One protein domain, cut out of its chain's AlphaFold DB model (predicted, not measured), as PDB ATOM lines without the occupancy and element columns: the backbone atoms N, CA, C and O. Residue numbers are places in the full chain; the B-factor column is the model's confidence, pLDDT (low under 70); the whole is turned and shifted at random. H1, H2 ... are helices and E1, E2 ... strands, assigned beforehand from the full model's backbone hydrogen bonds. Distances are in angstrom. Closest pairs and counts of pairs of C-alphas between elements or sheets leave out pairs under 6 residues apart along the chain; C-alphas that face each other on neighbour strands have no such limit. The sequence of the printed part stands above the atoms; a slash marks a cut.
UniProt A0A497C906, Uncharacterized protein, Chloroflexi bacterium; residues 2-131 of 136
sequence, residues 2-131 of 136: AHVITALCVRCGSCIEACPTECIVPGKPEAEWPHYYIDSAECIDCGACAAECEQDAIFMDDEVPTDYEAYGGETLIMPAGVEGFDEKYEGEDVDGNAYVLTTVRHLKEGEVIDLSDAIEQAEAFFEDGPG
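What this domain is: This is residues 2 to 131 of the 136 residues of an uncharacterized protein of Chloroflexi bacterium (UniProt A0A497C906). With little regular structure, loops join the strongly twisted antiparallel sheet E5-E7-E6 to two antiparallel pairs, E1-E4 and E2-E3, with H3 on one side and H1 and H2 opposite. Of 130 printed residues, 50 are in three named helices and seven named strands, mixed in class. The whole is compact, spanning 34 by 33 by 29 A, radius of gyration of the C-alphas 13.7 A.

Where its parts are: Along the chain come E1, residues 3-5, from C-alpha (28.776, -5.721, 31.753); H1, 14-18; E2, 24-26; E3, 36-38; H2, 48-51; E4, 58-60; E5, 75-77; E6, 87-92; E7, 98-106, 18.7 A long; and H3, 117-127, 15.5 A, to (29.891, 10.199, 27.193).

How they stand to each other: E7 bends by 92 degrees at residue 103; its N 101 is within hydrogen-bond range of O 89 in E6, 2.9 A. H1 and H2 touch, closest C-alphas Cys 15 and Cys 49, 4.4 A. O i to N i+4 pairs are within range throughout H1 and 6 of 7 in H3; H2 is too short.

The domain as a whole: The E4 to E5 link is long; the printed part has no cut, and no printed residue is under 70.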
ATOM      1  N   ALA A   2      29.174  -5.547  26.951       94.81
ATOM      2  CA  ALA A   2      29.811  -5.127  28.179       94.81
ATOM      3  C   ALA A   2      28.926  -5.518  29.354       94.81
ATOM      4  O   ALA A   2      27.722  -5.712  29.211       94.81
ATOM      5  N   HIS A   3      29.542  -5.636  30.522       97.75
ATOM      6  CA  HIS A   3      28.776  -5.721  31.753       97.75
ATOM      7  C   HIS A   3      28.304  -4.321  32.163       97.75
ATOM      8  O   HIS A   3      29.003  -3.336  31.933       97.75
ATOM      9  N   VAL A   4      27.145  -4.249  32.809       98.06
ATOM     10  CA  VAL A   4      26.504  -3.027  33.299       98.06
ATOM     11  C   VAL A   4      26.184  -3.202  34.781       98.06
ATOM     12  O   VAL A   4      25.706  -4.253  35.206       98.06
ATOM     13  N   ILE A   5      26.461  -2.168  35.578       98.50
ATOM     14  CA  ILE A   5      26.113  -2.116  37.003       98.50
ATOM     15  C   ILE A   5      24.769  -1.404  37.140       98.50
ATOM     16  O   ILE A   5      24.612  -0.282  36.668       98.50
ATOM     17  N   THR A   6      23.819  -2.057  37.800       98.44
ATOM     18  CA  THR A   6      22.451  -1.556  37.979       98.44
ATOM     19  C   THR A   6      22.271  -0.792  39.289       98.44
ATOM     20  O   THR A   6      23.149  -0.759  40.158       98.44
ATOM     21  N   ALA A   7      21.069  -0.241  39.473       97.69
ATOM     22  CA  ALA A   7      20.645   0.409  40.708       97.69
ATOM     23  C   ALA A   7      20.666  -0.512  41.948       97.69
ATOM     24  O   ALA A   7      20.542  -0.007  43.055       97.69
ATOM     25  N   LEU A   8      20.867  -1.832  41.808       98.12
ATOM     26  CA  LEU A   8      21.091  -2.751  42.937       98.12
ATOM     27  C   LEU A   8      22.467  -2.567  43.614       98.12
ATOM     28  O   LEU A   8      22.777  -3.205  44.620       98.12
ATOM     29  N   CYS A   9      23.336  -1.723  43.058       97.69
ATOM     30  CA  CYS A   9      24.668  -1.488  43.594       97.69
ATOM     31  C   CYS A   9      24.631  -0.792  44.965       97.69
ATOM     32  O   CYS A   9      24.063   0.285  45.123       97.69
ATOM     33  N   VAL A  10      25.360  -1.349  45.932       96.38
ATOM     34  CA  VAL A  10      25.533  -0.766  47.278       96.38
ATOM     35  C   VAL A  10      26.884  -0.077  47.477       96.38
ATOM     36  O   VAL A  10      27.251   0.265  48.588       96.38
ATOM     37  N   ARG A  11      27.644   0.148  46.403       95.12
ATOM     38  CA  ARG A  11      28.971   0.788  46.423       95.12
ATOM     39  C   ARG A  11      30.040   0.121  47.323       95.12
ATOM     40  O   ARG A  11      30.946   0.809  47.783       95.12
ATOM     41  N   CYS A  12      30.022  -1.201  47.506       93.88
ATOM     42  CA  CYS A  12      31.048  -1.897  48.310       93.88
ATOM     43  C   CYS A  12      32.458  -1.916  47.680       93.88
ATOM     44  O   CYS A  12      33.444  -2.034  48.398       93.88
ATOM     45  N   GLY A  13      32.561  -1.802  46.350       93.69
ATOM     46  CA  GLY A  13      33.836  -1.701  45.626       93.69
ATOM     47  C   GLY A  13      34.537  -3.024  45.283       93.69
ATOM     48  O   GLY A  13      35.535  -2.981  44.569       93.69
ATOM     49  N   SER A  14      34.013  -4.191  45.688       94.38
ATOM     50  CA  SER A  14      34.643  -5.502  45.409       94.38
ATOM     51  C   SER A  14      34.873  -5.768  43.916       94.38
ATOM     52  O   SER A  14      35.893  -6.324  43.512       94.38
ATOM     53  N   CYS A  15      33.951  -5.308  43.068       96.50
ATOM     54  CA  CYS A  15      34.041  -5.474  41.623       96.50
ATOM     55  C   CYS A  15      35.240  -4.748  40.989       96.50
ATOM     56  O   CYS A  15      35.718  -5.195  39.944       96.50
ATOM     57  N   ILE A  16      35.730  -3.660  41.599       95.31
ATOM     58  CA  ILE A  16      36.854  -2.869  41.074       95.31
ATOM     59  C   ILE A  16      38.129  -3.705  41.103       95.31
ATOM     60  O   ILE A  16      38.804  -3.826  40.084       95.31
ATOM     61  N   GLU A  17      38.428  -4.323  42.248       92.75
ATOM     62  CA  GLU A  17      39.635  -5.139  42.425       92.75
ATOM     63  C   GLU A  17      39.627  -6.387  41.533       92.75
ATOM     64  O   GLU A  17      40.678  -6.869  41.106       92.75
ATOM     65  N   ALA A  18      38.435  -6.901  41.223       96.19
ATOM     66  CA  ALA A  18      38.252  -8.066  40.370       96.19
ATOM     67  C   ALA A  18      38.415  -7.764  38.869       96.19
ATOM     68  O   ALA A  18      38.610  -8.690  38.075       96.19
ATOM     69  N   CYS A  19      38.299  -6.499  38.450       97.94
ATOM     70  CA  CYS A  19      38.256  -6.135  37.038       97.94
ATOM     71  C   CYS A  19      39.665  -6.112  36.411       97.94
ATOM     72  O   CYS A  19      40.466  -5.234  36.729       97.94
ATOM     73  N   PRO A  20      39.990  -7.012  35.460       97.31
ATOM     74  CA  PRO A  20      41.346  -7.131  34.915       97.31
ATOM     75  C   PRO A  20      41.762  -5.973  33.998       97.31
ATOM     76  O   PRO A  20      42.946  -5.845  33.690       97.31
ATOM     77  N   THR A  21      40.803  -5.181  33.513       97.56
ATOM     78  CA  THR A  21      41.044  -4.000  32.672       97.56
ATOM     79  C   THR A  21      40.865  -2.693  33.432       97.56
ATOM     80  O   THR A  21      40.986  -1.633  32.827       97.56
ATOM     81  N   GLU A  22      40.579  -2.753  34.740       97.25
ATOM     82  CA  GLU A  22      40.404  -1.574  35.600       97.25
ATOM     83  C   GLU A  22      39.364  -0.572  35.044       97.25
ATOM     84  O   GLU A  22      39.432   0.629  35.284       97.25
ATOM     85  N   CYS A  23      38.366  -1.066  34.299       97.69
ATOM     86  CA  CYS A  23      37.375  -0.245  33.598       97.69
ATOM     87  C   CYS A  23      36.136   0.105  34.446       97.69
ATOM     88  O   CYS A  23      35.081   0.409  33.896       97.69
ATOM     89  N   ILE A  24      36.232   0.012  35.778       98.12
ATOM     90  CA  ILE A  24      35.132   0.317  36.705       98.12
ATOM     91  C   ILE A  24      35.449   1.610  37.444       98.12
ATOM     92  O   ILE A  24      36.462   1.703  38.133       98.12
ATOM     93  N   VAL A  25      34.562   2.593  37.327       97.94
ATOM     94  CA  VAL A  25      34.767   3.942  37.857       97.94
ATOM     95  C   VAL A  25      33.710   4.261  38.922       97.94
ATOM     96  O   VAL A  25      32.523   3.993  38.707       97.94
ATOM     97  N   PRO A  26      34.095   4.815  40.089       96.25
ATOM     98  CA  PRO A  26      33.135   5.325  41.062       96.25
ATOM     99  C   PRO A  26      32.343   6.490  40.478       96.25
ATOM    100  O   PRO A  26      32.919   7.476  40.026       96.25
ATOM    101  N   GLY A  27      31.017   6.434  40.581       96.25
ATOM    102  CA  GLY A  27      30.180   7.585  40.286       96.25
ATOM    103  C   GLY A  27      30.474   8.747  41.230       96.25
ATOM    104  O   GLY A  27      30.355   8.593  42.453       96.25
ATOM    105  N   LYS A  28      30.855   9.902  40.671       95.75
ATOM    106  CA  LYS A  28      31.030  11.170  41.392       95.75
ATOM    107  C   LYS A  28      30.504  12.349  40.558       95.75
ATOM    108  O   LYS A  28      30.807  12.409  39.376       95.75
ATOM    109  N   PRO A  29      29.805  13.335  41.147       95.19
ATOM    110  CA  PRO A  29      29.358  13.374  42.539       95.19
ATOM    111  C   PRO A  29      28.275  12.319  42.814       95.19
ATOM    112  O   PRO A  29      27.396  12.109  41.989       95.19
ATOM    113  N   GLU A  30      28.304  11.688  43.995       93.38
ATOM    114  CA  GLU A  30      27.387  10.580  44.349       93.38
ATOM    115  C   GLU A  30      25.905  10.980  44.314       93.38
ATOM    116  O   GLU A  30      25.030  10.150  44.100       93.38
ATOM    117  N   ALA A  31      25.618  12.271  44.500       93.94
ATOM    118  CA  ALA A  31      24.267  12.810  44.407       93.94
ATOM    119  C   ALA A  31      23.680  12.735  42.986       93.94
ATOM    120  O   ALA A  31      22.462  12.747  42.846       93.94
ATOM    121  N   GLU A  32      24.521  12.681  41.953       95.69
ATOM    122  CA  GLU A  32      24.109  12.603  40.545       95.69
ATOM    123  C   GLU A  32      24.408  11.217  39.961       95.69
ATOM    124  O   GLU A  32      23.593  10.675  39.223       95.69
ATOM    125  N   TRP A  33      25.533  10.624  40.367       96.75
ATOM    126  CA  TRP A  33      26.041   9.336  39.902       96.75
ATOM    127  C   TRP A  33      26.154   8.368  41.088       96.75
ATOM    128  O   TRP A  33      27.227   8.224  41.686       96.75
ATOM    129  N   PRO A  34      25.030   7.759  41.500       95.31
ATOM    130  CA  PRO A  34      24.922   7.084  42.786       95.31
ATOM    131  C   PRO A  34      25.693   5.771  42.872       95.31
ATOM    132  O   PRO A  34      26.057   5.381  43.973       95.31
ATOM    133  N   HIS A  35      26.012   5.084  41.778       93.62
ATOM    134  CA  HIS A  35      26.683   3.778  41.831       93.62
ATOM    135  C   HIS A  35      28.039   3.769  41.109       93.62
ATOM    136  O   HIS A  35      28.584   4.818  40.773       93.62
ATOM    137  N   TYR A  36      28.644   2.591  40.965       97.19
ATOM    138  CA  TYR A  36      29.805   2.382  40.097       97.19
ATOM    139  C   TYR A  36      29.354   2.199  38.645       97.19
ATOM    140  O   TYR A  36      28.238   1.738  38.404       97.19
ATOM    141  N   TYR A  37      30.226   2.521  37.692       98.19
ATOM    142  CA  TYR A  37      29.953   2.440  36.256       98.19
ATOM    143  C   TYR A  37      31.068   1.673  35.545       98.19
ATOM    144  O   TYR A  37      32.236   1.814  35.901       98.19
ATOM    145  N   ILE A  38      30.708   0.845  34.562       98.50
ATOM    146  CA  ILE A  38      31.651   0.057  33.755       98.50
ATOM    147  C   ILE A  38      31.787   0.723  32.391       98.50
ATOM    148  O   ILE A  38      30.777   0.932  31.722       98.50
ATOM    149  N   ASP A  39      33.017   1.025  31.973       98.12
ATOM    150  CA  ASP A  39      33.277   1.507  30.618       98.12
ATOM    151  C   ASP A  39      33.106   0.352  29.626       98.12
ATOM    152  O   ASP A  39      33.866  -0.625  29.630       98.12
ATOM    153  N   SER A  40      32.093   0.458  28.768       97.31
ATOM    154  CA  SER A  40      31.782  -0.553  27.762       97.31
ATOM    155  C   SER A  40      32.840  -0.651  26.660       97.31
ATOM    156  O   SER A  40      32.961  -1.708  26.036       97.31
ATOM    157  N   ALA A  41      33.637   0.400  26.443       96.62
ATOM    158  CA  ALA A  41      34.713   0.414  25.457       96.62
ATOM    159  C   ALA A  41      35.927  -0.423  25.899       96.62
ATOM    160  O   ALA A  41      36.600  -1.014  25.053       96.62
ATOM    161  N   GLU A  42      36.178  -0.507  27.208       97.25
ATOM    162  CA  GLU A  42      37.321  -1.219  27.803       97.25
ATOM    163  C   GLU A  42      36.926  -2.559  28.457       97.25
ATOM    164  O   GLU A  42      37.782  -3.375  28.821       97.25
ATOM    165  N   CYS A  43      35.626  -2.826  28.606       98.25
ATOM    166  CA  CYS A  43      35.126  -4.096  29.116       98.25
ATOM    167  C   CYS A  43      35.430  -5.248  28.142       98.25
ATOM    168  O   CYS A  43      35.103  -5.200  26.958       98.25
ATOM    169  N   ILE A  44      36.009  -6.333  28.664       97.62
ATOM    170  CA  ILE A  44      36.361  -7.535  27.883       97.62
ATOM    171  C   ILE A  44      35.423  -8.723  28.117       97.62
ATOM    172  O   ILE A  44      35.772  -9.842  27.742       97.62
ATOM    173  N   ASP A  45      34.278  -8.499  28.764       96.88
ATOM    174  CA  ASP A  45      33.254  -9.528  28.978       96.88
ATOM    175  C   ASP A  45      33.785 -10.798  29.685       96.88
ATOM    176  O   ASP A  45      33.572 -11.936  29.271       96.88
ATOM    177  N   CYS A  46      34.573 -10.612  30.753       97.62
ATOM    178  CA  CYS A  46      35.174 -11.733  31.481       97.62
ATOM    179  C   CYS A  46      34.312 -12.271  32.636       97.62
ATOM    180  O   CYS A  46      34.594 -13.362  33.132       97.62
ATOM    181  N   GLY A  47      33.317 -11.508  33.103       96.62
ATOM    182  CA  GLY A  47      32.417 -11.887  34.200       96.62
ATOM    183  C   GLY A  47      33.029 -11.891  35.607       96.62
ATOM    184  O   GLY A  47      32.347 -12.250  36.562       96.62
ATOM    185  N   ALA A  48      34.293 -11.482  35.771       97.81
ATOM    186  CA  ALA A  48      34.959 -11.482  37.078       97.81
ATOM    187  C   ALA A  48      34.280 -10.532  38.078       97.81
ATOM    188  O   ALA A  48      34.057 -10.899  39.226       97.81
ATOM    189  N   CYS A  49      33.899  -9.333  37.628       97.94
ATOM    190  CA  CYS A  49      33.209  -8.359  38.468       97.94
ATOM    191  C   CYS A  49      31.822  -8.842  38.913       97.94
ATOM    192  O   CYS A  49      31.457  -8.628  40.065       97.94
ATOM    193  N   ALA A  50      31.072  -9.512  38.032       97.69
ATOM    194  CA  ALA A  50      29.758 -10.053  38.365       97.69
ATOM    195  C   ALA A  50      29.847 -11.164  39.422       97.69
ATOM    196  O   ALA A  50      29.059 -11.171  40.359       97.69
ATOM    197  N   ALA A  51      30.847 -12.046  39.325       97.06
ATOM    198  CA  ALA A  51      31.038 -13.141  40.278       97.06
ATOM    199  C   ALA A  51      31.376 -12.678  41.711       97.06
ATOM    200  O   ALA A  51      31.072 -13.393  42.663       97.06
ATOM    201  N   GLU A  52      31.997 -11.506  41.865       96.12
ATOM    202  CA  GLU A  52      32.386 -10.930  43.164       96.12
ATOM    203  C   GLU A  52      31.337  -9.952  43.732       96.12
ATOM    204  O   GLU A  52      31.519  -9.383  44.813       96.12
ATOM    205  N   CYS A  53      30.239  -9.699  43.008       96.75
ATOM    206  CA  CYS A  53      29.207  -8.769  43.450       96.75
ATOM    207  C   CYS A  53      28.216  -9.458  44.393       96.75
ATOM    208  O   CYS A  53      27.330 -10.182  43.962       96.75
ATOM    209  N   GLU A  54      28.299  -9.158  45.688       92.62
ATOM    210  CA  GLU A  54      27.420  -9.753  46.709       92.62
ATOM    211  C   GLU A  54      25.931  -9.396  46.565       92.62
ATOM    212  O   GLU A  54      25.087 -10.022  47.199       92.62
ATOM    213  N   GLN A  55      25.615  -8.353  45.792       94.56
ATOM    214  CA  GLN A  55      24.243  -7.895  45.551       94.56
ATOM    215  C   GLN A  55      23.681  -8.382  44.211       94.56
ATOM    216  O   GLN A  55      22.583  -7.971  43.848       94.56
ATOM    217  N   ASP A  56      24.448  -9.170  43.446       96.31
ATOM    218  CA  ASP A  56      24.083  -9.595  42.089       96.31
ATOM    219  C   ASP A  56      23.657  -8.407  41.195       96.31
ATOM    220  O   ASP A  56      22.738  -8.489  40.384       96.31
ATOM    221  N   ALA A  57      24.321  -7.256  41.359       97.94
ATOM    222  CA  ALA A  57      23.929  -5.995  40.726       97.94
ATOM    223  C   ALA A  57      24.464  -5.814  39.295       97.94
ATOM    224  O   ALA A  57      24.204  -4.776  38.678       97.94
ATOM    225  N   ILE A  58      25.250  -6.769  38.790       98.44
ATOM    226  CA  ILE A  58      26.000  -6.658  37.536       98.44
ATOM    227  C   ILE A  58      25.473  -7.677  36.531       98.44
ATOM    228  O   ILE A  58      25.497  -8.876  36.795       98.44
ATOM    229  N   PHE A  59      25.059  -7.193  35.365       98.31
ATOM    230  CA  PHE A  59      24.468  -7.992  34.290       98.31
ATOM    231  C   PHE A  59      25.213  -7.742  32.981       98.31
ATOM    232  O   PHE A  59      25.888  -6.722  32.844       98.31
ATOM    233  N   MET A  60      25.088  -8.644  32.009       97.56
ATOM    234  CA  MET A  60      25.450  -8.317  30.629       97.56
ATOM    235  C   MET A  60      24.460  -7.283  30.074       97.56
ATOM    236  O   MET A  60      23.291  -7.292  30.456       97.56
ATOM    237  N   ASP A  61      24.923  -6.380  29.208       95.94
ATOM    238  CA  ASP A  61      24.118  -5.293  28.629       95.94
ATOM    239  C   ASP A  61      22.806  -5.768  27.979       95.94
ATOM    240  O   ASP A  61      21.777  -5.110  28.113       95.94
ATOM    241  N   ASP A  62      22.804  -6.930  27.333       95.25
ATOM    242  CA  ASP A  62      21.627  -7.541  26.709       95.25
ATOM    243  C   ASP A  62      20.818  -8.472  27.635       95.25
ATOM    244  O   ASP A  62      19.762  -8.972  27.236       95.25
ATOM    245  N   GLU A  63      21.269  -8.666  28.876       97.06
ATOM    246  CA  GLU A  63      20.635  -9.512  29.895       97.06
ATOM    247  C   GLU A  63      20.063  -8.711  31.076       97.06
ATOM    248  O   GLU A  63      19.542  -9.300  32.027       97.06
ATOM    249  N   VAL A  64      20.126  -7.373  31.033       97.62
ATOM    250  CA  VAL A  64      19.560  -6.522  32.087       97.62
ATOM    251  C   VAL A  64      18.032  -6.700  32.146       97.62
ATOM    252  O   VAL A  64      17.341  -6.451  31.153       97.62
ATOM    253  N   PRO A  65      17.468  -7.120  33.293       97.56
ATOM    254  CA  PRO A  65      16.048  -7.438  33.393       97.56
ATOM    255  C   PRO A  65      15.170  -6.181  33.435       97.56
ATOM    256  O   PRO A  65      15.404  -5.256  34.213       97.56
ATOM    257  N   THR A  66      14.091  -6.191  32.650       97.69
ATOM    258  CA  THR A  66      13.034  -5.159  32.695       97.69
ATOM    259  C   THR A  66      11.948  -5.450  33.736       97.69
ATOM    260  O   THR A  66      11.097  -4.612  34.020       97.69
ATOM    261  N   ASP A  67      11.929  -6.671  34.263       97.56
ATOM    262  CA  ASP A  67      10.939  -7.198  35.200       97.56
ATOM    263  C   ASP A  67      11.612  -8.006  36.316       97.56
ATOM    264  O   ASP A  67      11.188  -9.108  36.663       97.56
ATOM    265  N   TYR A  68      12.674  -7.444  36.896       97.81
ATOM    266  CA  TYR A  68      13.378  -8.052  38.019       97.81
ATOM    267  C   TYR A  68      12.440  -8.212  39.215       97.81
ATOM    268  O   TYR A  68      11.971  -7.221  39.773       97.81
ATOM    269  N   GLU A  69      12.182  -9.456  39.613       97.88
ATOM    270  CA  GLU A  69      11.431  -9.798  40.821       97.88
ATOM    271  C   GLU A  69      12.398  -9.936  42.001       97.88
ATOM    272  O   GLU A  69      13.228 -10.844  42.034       97.88
ATOM    273  N   ALA A  70      12.283  -9.035  42.973       97.12
ATOM    274  CA  ALA A  70      13.132  -9.014  44.155       97.12
ATOM    275  C   ALA A  70      12.880 -10.224  45.067       97.12
ATOM    276  O   ALA A  70      11.738 -10.558  45.397       97.12
ATOM    277  N   TYR A  71      13.956 -10.836  45.552       94.44
ATOM    278  CA  TYR A  71      13.946 -11.900  46.555       94.44
ATOM    279  C   TYR A  71      13.662 -11.373  47.968       94.44
ATOM    280  O   TYR A  71      13.234 -12.133  48.837       94.44
ATOM    281  N   GLY A  72      13.853 -10.073  48.196       90.69
ATOM    282  CA  GLY A  72      13.658  -9.394  49.468       90.69
ATOM    283  C   GLY A  72      14.971  -9.215  50.232       90.69
ATOM    284  O   GLY A  72      15.675 -10.178  50.535       90.69
ATOM    285  N   GLY A  73      15.253  -7.970  50.624       90.88
ATOM    286  CA  GLY A  73      16.486  -7.586  51.320       90.88
ATOM    287  C   GLY A  73      17.502  -6.867  50.432       90.88
ATOM    288  O   GLY A  73      18.460  -6.299  50.956       90.88
ATOM    289  N   GLU A  74      17.271  -6.823  49.122       96.81
ATOM    290  CA  GLU A  74      18.045  -5.999  48.206       96.81
ATOM    291  C   GLU A  74      17.814  -4.511  48.475       96.81
ATOM    292  O   GLU A  74      16.788  -4.072  49.009       96.81
ATOM    293  N   THR A  75      18.788  -3.712  48.063       97.62
ATOM    294  CA  THR A  75      18.748  -2.260  48.176       97.62
ATOM    295  C   THR A  75      18.875  -1.662  46.789       97.62
ATOM    296  O   THR A  75      19.777  -2.028  46.046       97.62
ATOM    297  N   LEU A  76      17.988  -0.728  46.456       97.38
ATOM    298  CA  LEU A  76      18.158   0.123  45.288       97.38
ATOM    299  C   LEU A  76      18.747   1.462  45.695       97.38
ATOM    300  O   LEU A  76      18.287   2.067  46.664       97.38
ATOM    301  N   ILE A  77      19.689   1.957  44.906       97.44
ATOM    302  CA  ILE A  77      20.257   3.294  45.024       97.44
ATOM    303  C   ILE A  77      19.850   4.160  43.832       97.44
ATOM    304  O   ILE A  77      19.807   3.693  42.698       97.44
ATOM    305  N   MET A  78      19.561   5.434  44.091       96.81
ATOM    306  CA  MET A  78      19.216   6.422  43.066       96.81
ATOM    307  C   MET A  78      19.908   7.763  43.334       96.81
ATOM    308  O   MET A  78      20.435   7.977  44.434       96.81
ATOM    309  N   PRO A  79      19.907   8.686  42.351       96.44
ATOM    310  CA  PRO A  79      20.369  10.050  42.561       96.44
ATOM    311  C   PRO A  79      19.611  10.754  43.695       96.44
ATOM    312  O   PRO A  79      18.480  10.412  44.054       96.44
ATOM    313  N   ALA A  80      20.223  11.789  44.257       95.38
ATOM    314  CA  ALA A  80      19.616  12.566  45.323       95.38
ATOM    315  C   ALA A  80      18.338  13.278  44.848       95.38
ATOM    316  O   ALA A  80      18.295  13.893  43.783       95.38
ATOM    317  N   GLY A  81      17.302  13.256  45.690       94.19
ATOM    318  CA  GLY A  81      16.037  13.949  45.432       94.19
ATOM    319  C   GLY A  81      14.993  13.129  44.673       94.19
ATOM    320  O   GLY A  81      13.891  13.639  44.462       94.19
ATOM    321  N   VAL A  82      15.290  11.877  44.309       95.75
ATOM    322  CA  VAL A  82      14.267  10.940  43.826       95.75
ATOM    323  C   VAL A  82      13.310  10.603  44.976       95.75
ATOM    324  O   VAL A  82      13.729  10.246  46.077       95.75
ATOM    325  N   GLU A  83      12.006  10.758  44.740       96.31
ATOM    326  CA  GLU A  83      10.974  10.472  45.741       96.31
ATOM    327  C   GLU A  83      11.002   8.988  46.141       96.31
ATOM    328  O   GLU A  83      11.024   8.107  45.283       96.31
ATOM    329  N   GLY A  84      10.986   8.717  47.448       95.12
ATOM    330  CA  GLY A  84      11.006   7.356  47.993       95.12
ATOM    331  C   GLY A  84      12.395   6.728  48.122       95.12
ATOM    332  O   GLY A  84      12.466   5.543  48.430       95.12
ATOM    333  N   PHE A  85      13.467   7.495  47.896       97.19
ATOM    334  CA  PHE A  85      14.862   7.089  48.099       97.19
ATOM    335  C   PHE A  85      15.515   7.907  49.225       97.19
ATOM    336  O   PHE A  85      16.474   8.645  49.010       97.19
ATOM    337  N   ASP A  86      14.941   7.828  50.425       95.69
ATOM    338  CA  ASP A  86      15.375   8.542  51.633       95.69
ATOM    339  C   ASP A  86      15.761   7.608  52.798       95.69
ATOM    340  O   ASP A  86      15.968   8.056  53.933       95.69
ATOM    341  N   GLU A  87      15.880   6.306  52.525       97.25
ATOM    342  CA  GLU A  87      16.322   5.303  53.493       97.25
ATOM    343  C   GLU A  87      17.855   5.244  53.591       97.25
ATOM    344  O   GLU A  87      18.588   5.975  52.916       97.25
ATOM    345  N   LYS A  88      18.360   4.390  54.490       97.06
ATOM    346  CA  LYS A  88      19.794   4.214  54.720       97.06
ATOM    347  C   LYS A  88      20.216   2.774  54.549       97.06
ATOM    348  O   LYS A  88      19.613   1.884  55.134       97.06
ATOM    349  N   TYR A  89      21.336   2.590  53.870       96.81
ATOM    350  CA  TYR A  89      22.061   1.330  53.848       96.81
ATOM    351  C   TYR A  89      23.381   1.511  54.591       96.81
ATOM    352  O   TYR A  89      24.106   2.469  54.328       96.81
ATOM    353  N   GLU A  90      23.670   0.613  55.528       96.62
ATOM    354  CA  GLU A  90      24.933   0.564  56.266       96.62
ATOM    355  C   GLU A  90      25.697  -0.677  55.802       96.62
ATOM    356  O   GLU A  90      25.176  -1.789  55.895       96.62
ATOM    357  N   GLY A  91      26.910  -0.479  55.292       93.38
ATOM    358  CA  GLY A  91      27.753  -1.544  54.756       93.38
ATOM    359  C   GLY A  91      29.199  -1.415  55.212       93.38
ATOM    360  O   GLY A  91      29.582  -0.439  55.861       93.38
ATOM    361  N   GLU A  92      29.997  -2.416  54.862       92.69
ATOM    362  CA  GLU A  92      31.439  -2.461  55.084       92.69
ATOM    363  C   GLU A  92      32.125  -2.636  53.723       92.69
ATOM    364  O   GLU A  92      31.640  -3.398  52.883       92.69
ATOM    365  N   ASP A  93      33.169  -1.852  53.448       86.19
ATOM    366  CA  ASP A  93      33.970  -2.002  52.228       86.19
ATOM    367  C   ASP A  93      34.969  -3.167  52.352       86.19
ATOM    368  O   ASP A  93      35.087  -3.808  53.398       86.19
ATOM    369  N   VAL A  94      35.709  -3.448  51.277       80.62
ATOM    370  CA  VAL A  94      36.705  -4.538  51.241       80.62
ATOM    371  C   VAL A  94      37.829  -4.389  52.277       80.62
ATOM    372  O   VAL A  94      38.451  -5.380  52.663       80.62
ATOM    373  N   ASP A  95      38.070  -3.169  52.760       85.81
ATOM    374  CA  ASP A  95      39.087  -2.836  53.758       85.81
ATOM    375  C   ASP A  95      38.547  -2.880  55.201       85.81
ATOM    376  O   ASP A  95      39.300  -2.664  56.160       85.81
ATOM    377  N   GLY A  96      37.259  -3.172  55.388       87.31
ATOM    378  CA  GLY A  96      36.623  -3.215  56.700       87.31
ATOM    379  C   GLY A  96      36.117  -1.857  57.201       87.31
ATOM    380  O   GLY A  96      35.810  -1.711  58.389       87.31
ATOM    381  N   ASN A  97      36.064  -0.829  56.348       91.56
ATOM    382  CA  ASN A  97      35.553   0.480  56.737       91.56
ATOM    383  C   ASN A  97      34.037   0.539  56.555       91.56
ATOM    384  O   ASN A  97      33.494   0.238  55.493       91.56
ATOM    385  N   ALA A  98      33.350   1.007  57.594       94.94
ATOM    386  CA  ALA A  98      31.919   1.239  57.526       94.94
ATOM    387  C   ALA A  98      31.591   2.452  56.639       94.94
ATOM    388  O   ALA A  98      32.171   3.529  56.811       94.94
ATOM    389  N   TYR A  99      30.595   2.305  55.768       94.38
ATOM    390  CA  TYR A  99      30.026   3.388  54.967       94.38
ATOM    391  C   TYR A  99      28.498   3.396  55.056       94.38
ATOM    392  O   TYR A  99      27.861   2.420  55.457       94.38
ATOM    393  N   VAL A 100      27.902   4.541  54.711       96.00
ATOM    394  CA  VAL A 100      26.449   4.733  54.749       96.00
ATOM    395  C   VAL A 100      25.982   5.383  53.458       96.00
ATOM    396  O   VAL A 100      26.431   6.477  53.121       96.00
ATOM    397  N   LEU A 101      25.028   4.743  52.790       96.12
ATOM    398  CA  LEU A 101      24.283   5.320  51.673       96.12
ATOM    399  C   LEU A 101      22.985   5.931  52.200       96.12
ATOM    400  O   LEU A 101      22.378   5.387  53.121       96.12
ATOM    401  N   THR A 102      22.564   7.060  51.634       96.31
ATOM    402  CA  THR A 102      21.394   7.826  52.119       96.31
ATOM    403  C   THR A 102      20.350   8.118  51.047       96.31
ATOM    404  O   THR A 102      19.342   8.755  51.340       96.31
ATOM    405  N   THR A 103      20.594   7.673  49.814       96.94
ATOM    406  CA  THR A 103      19.692   7.824  48.667       96.94
ATOM    407  C   THR A 103      19.211   6.460  48.188       96.94
ATOM    408  O   THR A 103      19.248   6.135  46.999       96.94
ATOM    409  N   VAL A 104      18.819   5.622  49.147       97.81
ATOM    410  CA  VAL A 104      18.425   4.237  48.896       97.81
ATOM    411  C   VAL A 104      16.967   3.985  49.247       97.81
ATOM    412  O   VAL A 104      16.360   4.739  50.010       97.81
ATOM    413  N   ARG A 105      16.437   2.882  48.720       97.31
ATOM    414  CA  ARG A 105      15.239   2.222  49.234       97.31
ATOM    415  C   ARG A 105      15.443   0.715  49.285       97.31
ATOM    416  O   ARG A 105      16.128   0.156  48.427       97.31
ATOM    417  N   HIS A 106      14.816   0.049  50.238       97.75
ATOM    418  CA  HIS A 106      14.898  -1.403  50.369       97.75
ATOM    419  C   HIS A 106      13.748  -2.091  49.639       97.75
ATOM    420  O   HIS A 106      12.573  -1.743  49.812       97.75
ATOM    421  N   LEU A 107      14.092  -3.083  48.821       96.94
ATOM    422  CA  LEU A 107      13.119  -3.862  48.075       96.94
ATOM    423  C   LEU A 107      12.422  -4.875  48.975       96.94
ATOM    424  O   LEU A 107      13.004  -5.471  49.888       96.94
ATOM    425  N   LYS A 108      11.136  -5.072  48.694       96.81
ATOM    426  CA  LYS A 108      10.332  -6.119  49.321       96.81
ATOM    427  C   LYS A 108      10.341  -7.358  48.440       96.81
ATOM    428  O   LYS A 108      10.338  -7.248  47.221       96.81
ATOM    429  N   GLU A 109      10.261  -8.522  49.072       97.62
ATOM    430  CA  GLU A 109      10.065  -9.793  48.373       97.62
ATOM    431  C   GLU A 109       8.857  -9.713  47.417       97.62
ATOM    432  O   GLU A 109       7.771  -9.261  47.805       97.62
ATOM    433  N   GLY A 110       9.062 -10.143  46.172       97.38
ATOM    434  CA  GLY A 110       8.067 -10.143  45.099       97.38
ATOM    435  C   GLY A 110       7.810  -8.775  44.461       97.38
ATOM    436  O   GLY A 110       6.900  -8.641  43.642       97.38
ATOM    437  N   GLU A 111       8.553  -7.733  44.843       97.56
ATOM    438  CA  GLU A 111       8.489  -6.448  44.158       97.56
ATOM    439  C   GLU A 111       9.149  -6.548  42.780       97.56
ATOM    440  O   GLU A 111      10.264  -7.048  42.666       97.56
ATOM    441  N   VAL A 112       8.464  -6.061  41.741       97.94
ATOM    442  CA  VAL A 112       8.970  -6.087  40.363       97.94
ATOM    443  C   VAL A 112       9.436  -4.696  39.955       97.94
ATOM    444  O   VAL A 112       8.672  -3.733  40.071       97.94
ATOM    445  N   ILE A 113      10.668  -4.602  39.464       97.12
ATOM    446  CA  ILE A 113      11.306  -3.353  39.033       97.12
ATOM    447  C   ILE A 113      11.965  -3.510  37.661       97.12
ATOM    448  O   ILE A 113      12.316  -4.612  37.246       97.12
ATOM    449  N   ASP A 114      12.161  -2.382  36.988       97.69
ATOM    450  CA  ASP A 114      12.915  -2.299  35.740       97.69
ATOM    451  C   ASP A 114      14.346  -1.838  36.047       97.69
ATOM    452  O   ASP A 114      14.533  -0.811  36.705       97.69
ATOM    453  N   LEU A 115      15.345  -2.613  35.620       97.94
ATOM    454  CA  LEU A 115      16.763  -2.280  35.780       97.94
ATOM    455  C   LEU A 115      17.411  -1.802  34.472       97.94
ATOM    456  O   LEU A 115      18.585  -1.433  34.488       97.94
ATOM    457  N   SER A 116      16.680  -1.799  33.353       97.31
ATOM    458  CA  SER A 116      17.237  -1.539  32.016       97.31
ATOM    459  C   SER A 116      17.764  -0.115  31.825       97.31
ATOM    460  O   SER A 116      18.707   0.079  31.057       97.31
ATOM    461  N   ASP A 117      17.271   0.854  32.606       96.25
ATOM    462  CA  ASP A 117      17.794   2.227  32.638       96.25
ATOM    463  C   ASP A 117      19.304   2.277  32.955       96.25
ATOM    464  O   ASP A 117      19.985   3.237  32.597       96.25
ATOM    465  N   ALA A 118      19.854   1.239  33.599       97.06
ATOM    466  CA  ALA A 118      21.279   1.145  33.903       97.06
ATOM    467  C   ALA A 118      22.171   1.180  32.651       97.06
ATOM    468  O   ALA A 118      23.301   1.660  32.724       97.06
ATOM    469  N   ILE A 119      21.668   0.693  31.509       96.62
ATOM    470  CA  ILE A 119      22.404   0.678  30.238       96.62
ATOM    471  C   ILE A 119      22.649   2.118  29.778       96.62
ATOM    472  O   ILE A 119      23.795   2.529  29.602       96.62
ATOM    473  N   GLU A 120      21.578   2.908  29.672       96.50
ATOM    474  CA  GLU A 120      21.657   4.313  29.261       96.50
ATOM    475  C   GLU A 120      22.436   5.152  30.283       96.50
ATOM    476  O   GLU A 120      23.189   6.050  29.911       96.50
ATOM    477  N   GLN A 121      22.311   4.850  31.579       96.25
ATOM    478  CA  GLN A 121      23.071   5.538  32.625       96.25
ATOM    479  C   GLN A 121      24.576   5.265  32.535       96.25
ATOM    480  O   GLN A 121      25.367   6.180  32.763       96.25
ATOM    481  N   ALA A 122      24.985   4.034  32.210       96.69
ATOM    482  CA  ALA A 122      26.391   3.701  32.013       96.69
ATOM    483  C   ALA A 122      26.979   4.447  30.812       96.69
ATOM    484  O   ALA A 122      28.038   5.056  30.944       96.69
ATOM    485  N   GLU A 123      26.272   4.479  29.682       96.19
ATOM    486  CA  GLU A 123      26.688   5.262  28.512       96.19
ATOM    487  C   GLU A 123      26.777   6.758  28.848       96.19
ATOM    488  O   GLU A 123      27.819   7.385  28.650       96.19
ATOM    489  N   ALA A 124      25.728   7.312  29.465       97.31
ATOM    490  CA  ALA A 124      25.683   8.717  29.848       97.31
ATOM    491  C   ALA A 124      26.821   9.099  30.805       97.31
ATOM    492  O   ALA A 124      27.341  10.206  30.702       97.31
ATOM    493  N   PHE A 125      27.240   8.207  31.709       98.06
ATOM    494  CA  PHE A 125      28.343   8.472  32.634       98.06
ATOM    495  C   PHE A 125      29.668   8.739  31.908       98.06
ATOM    496  O   PHE A 125      30.392   9.651  32.311       98.06
ATOM    497  N   PHE A 126      29.981   7.974  30.858       97.38
ATOM    498  CA  PHE A 126      31.248   8.083  30.123       97.38
ATOM    499  C   PHE A 126      31.199   9.065  28.945       97.38
ATOM    500  O   PHE A 126      32.239   9.622  28.593       97.38
ATOM    501  N   GLU A 127      30.029   9.293  28.342       96.44
ATOM    502  CA  GLU A 127      29.891  10.199  27.193       96.44
ATOM    503  C   GLU A 127      29.612  11.654  27.596       96.44
ATOM    504  O   GLU A 127      30.294  12.570  27.129       96.44
ATOM    505  N   ASP A 128      28.613  11.864  28.456       96.00
ATOM    506  CA  ASP A 128      28.117  13.193  28.847       96.00
ATOM    507  C   ASP A 128      28.457  13.553  30.302       96.00
ATOM    508  O   ASP A 128      28.402  14.718  30.708       96.00
ATOM    509  N   GLY A 129      28.760  12.533  31.099       95.81
ATOM    510  CA  GLY A 129      29.047  12.608  32.513       95.81
ATOM    511  C   GLY A 129      30.531  12.828  32.816       95.81
ATOM    512  O   GLY A 129      31.307  13.279  31.974       95.81
ATOM    513  N   PRO A 130      30.940  12.554  34.061       96.94
ATOM    514  CA  PRO A 130      32.311  12.761  34.510       96.94
ATOM    515  C   PRO A 130      33.279  11.716  33.935       96.94
ATOM    516  O   PRO A 130      34.476  11.973  33.894       96.94
ATOM    517  N   GLY A 131      32.798  10.537  33.521       97.19
ATOM    518  CA  GLY A 131      33.635   9.435  33.060       97.19
ATOM    519  C   GLY A 131      34.833   9.204  33.983       97.19
ATOM    520  O   GLY A 131      34.707   9.164  35.208       97.19
TER     521      GLY A 131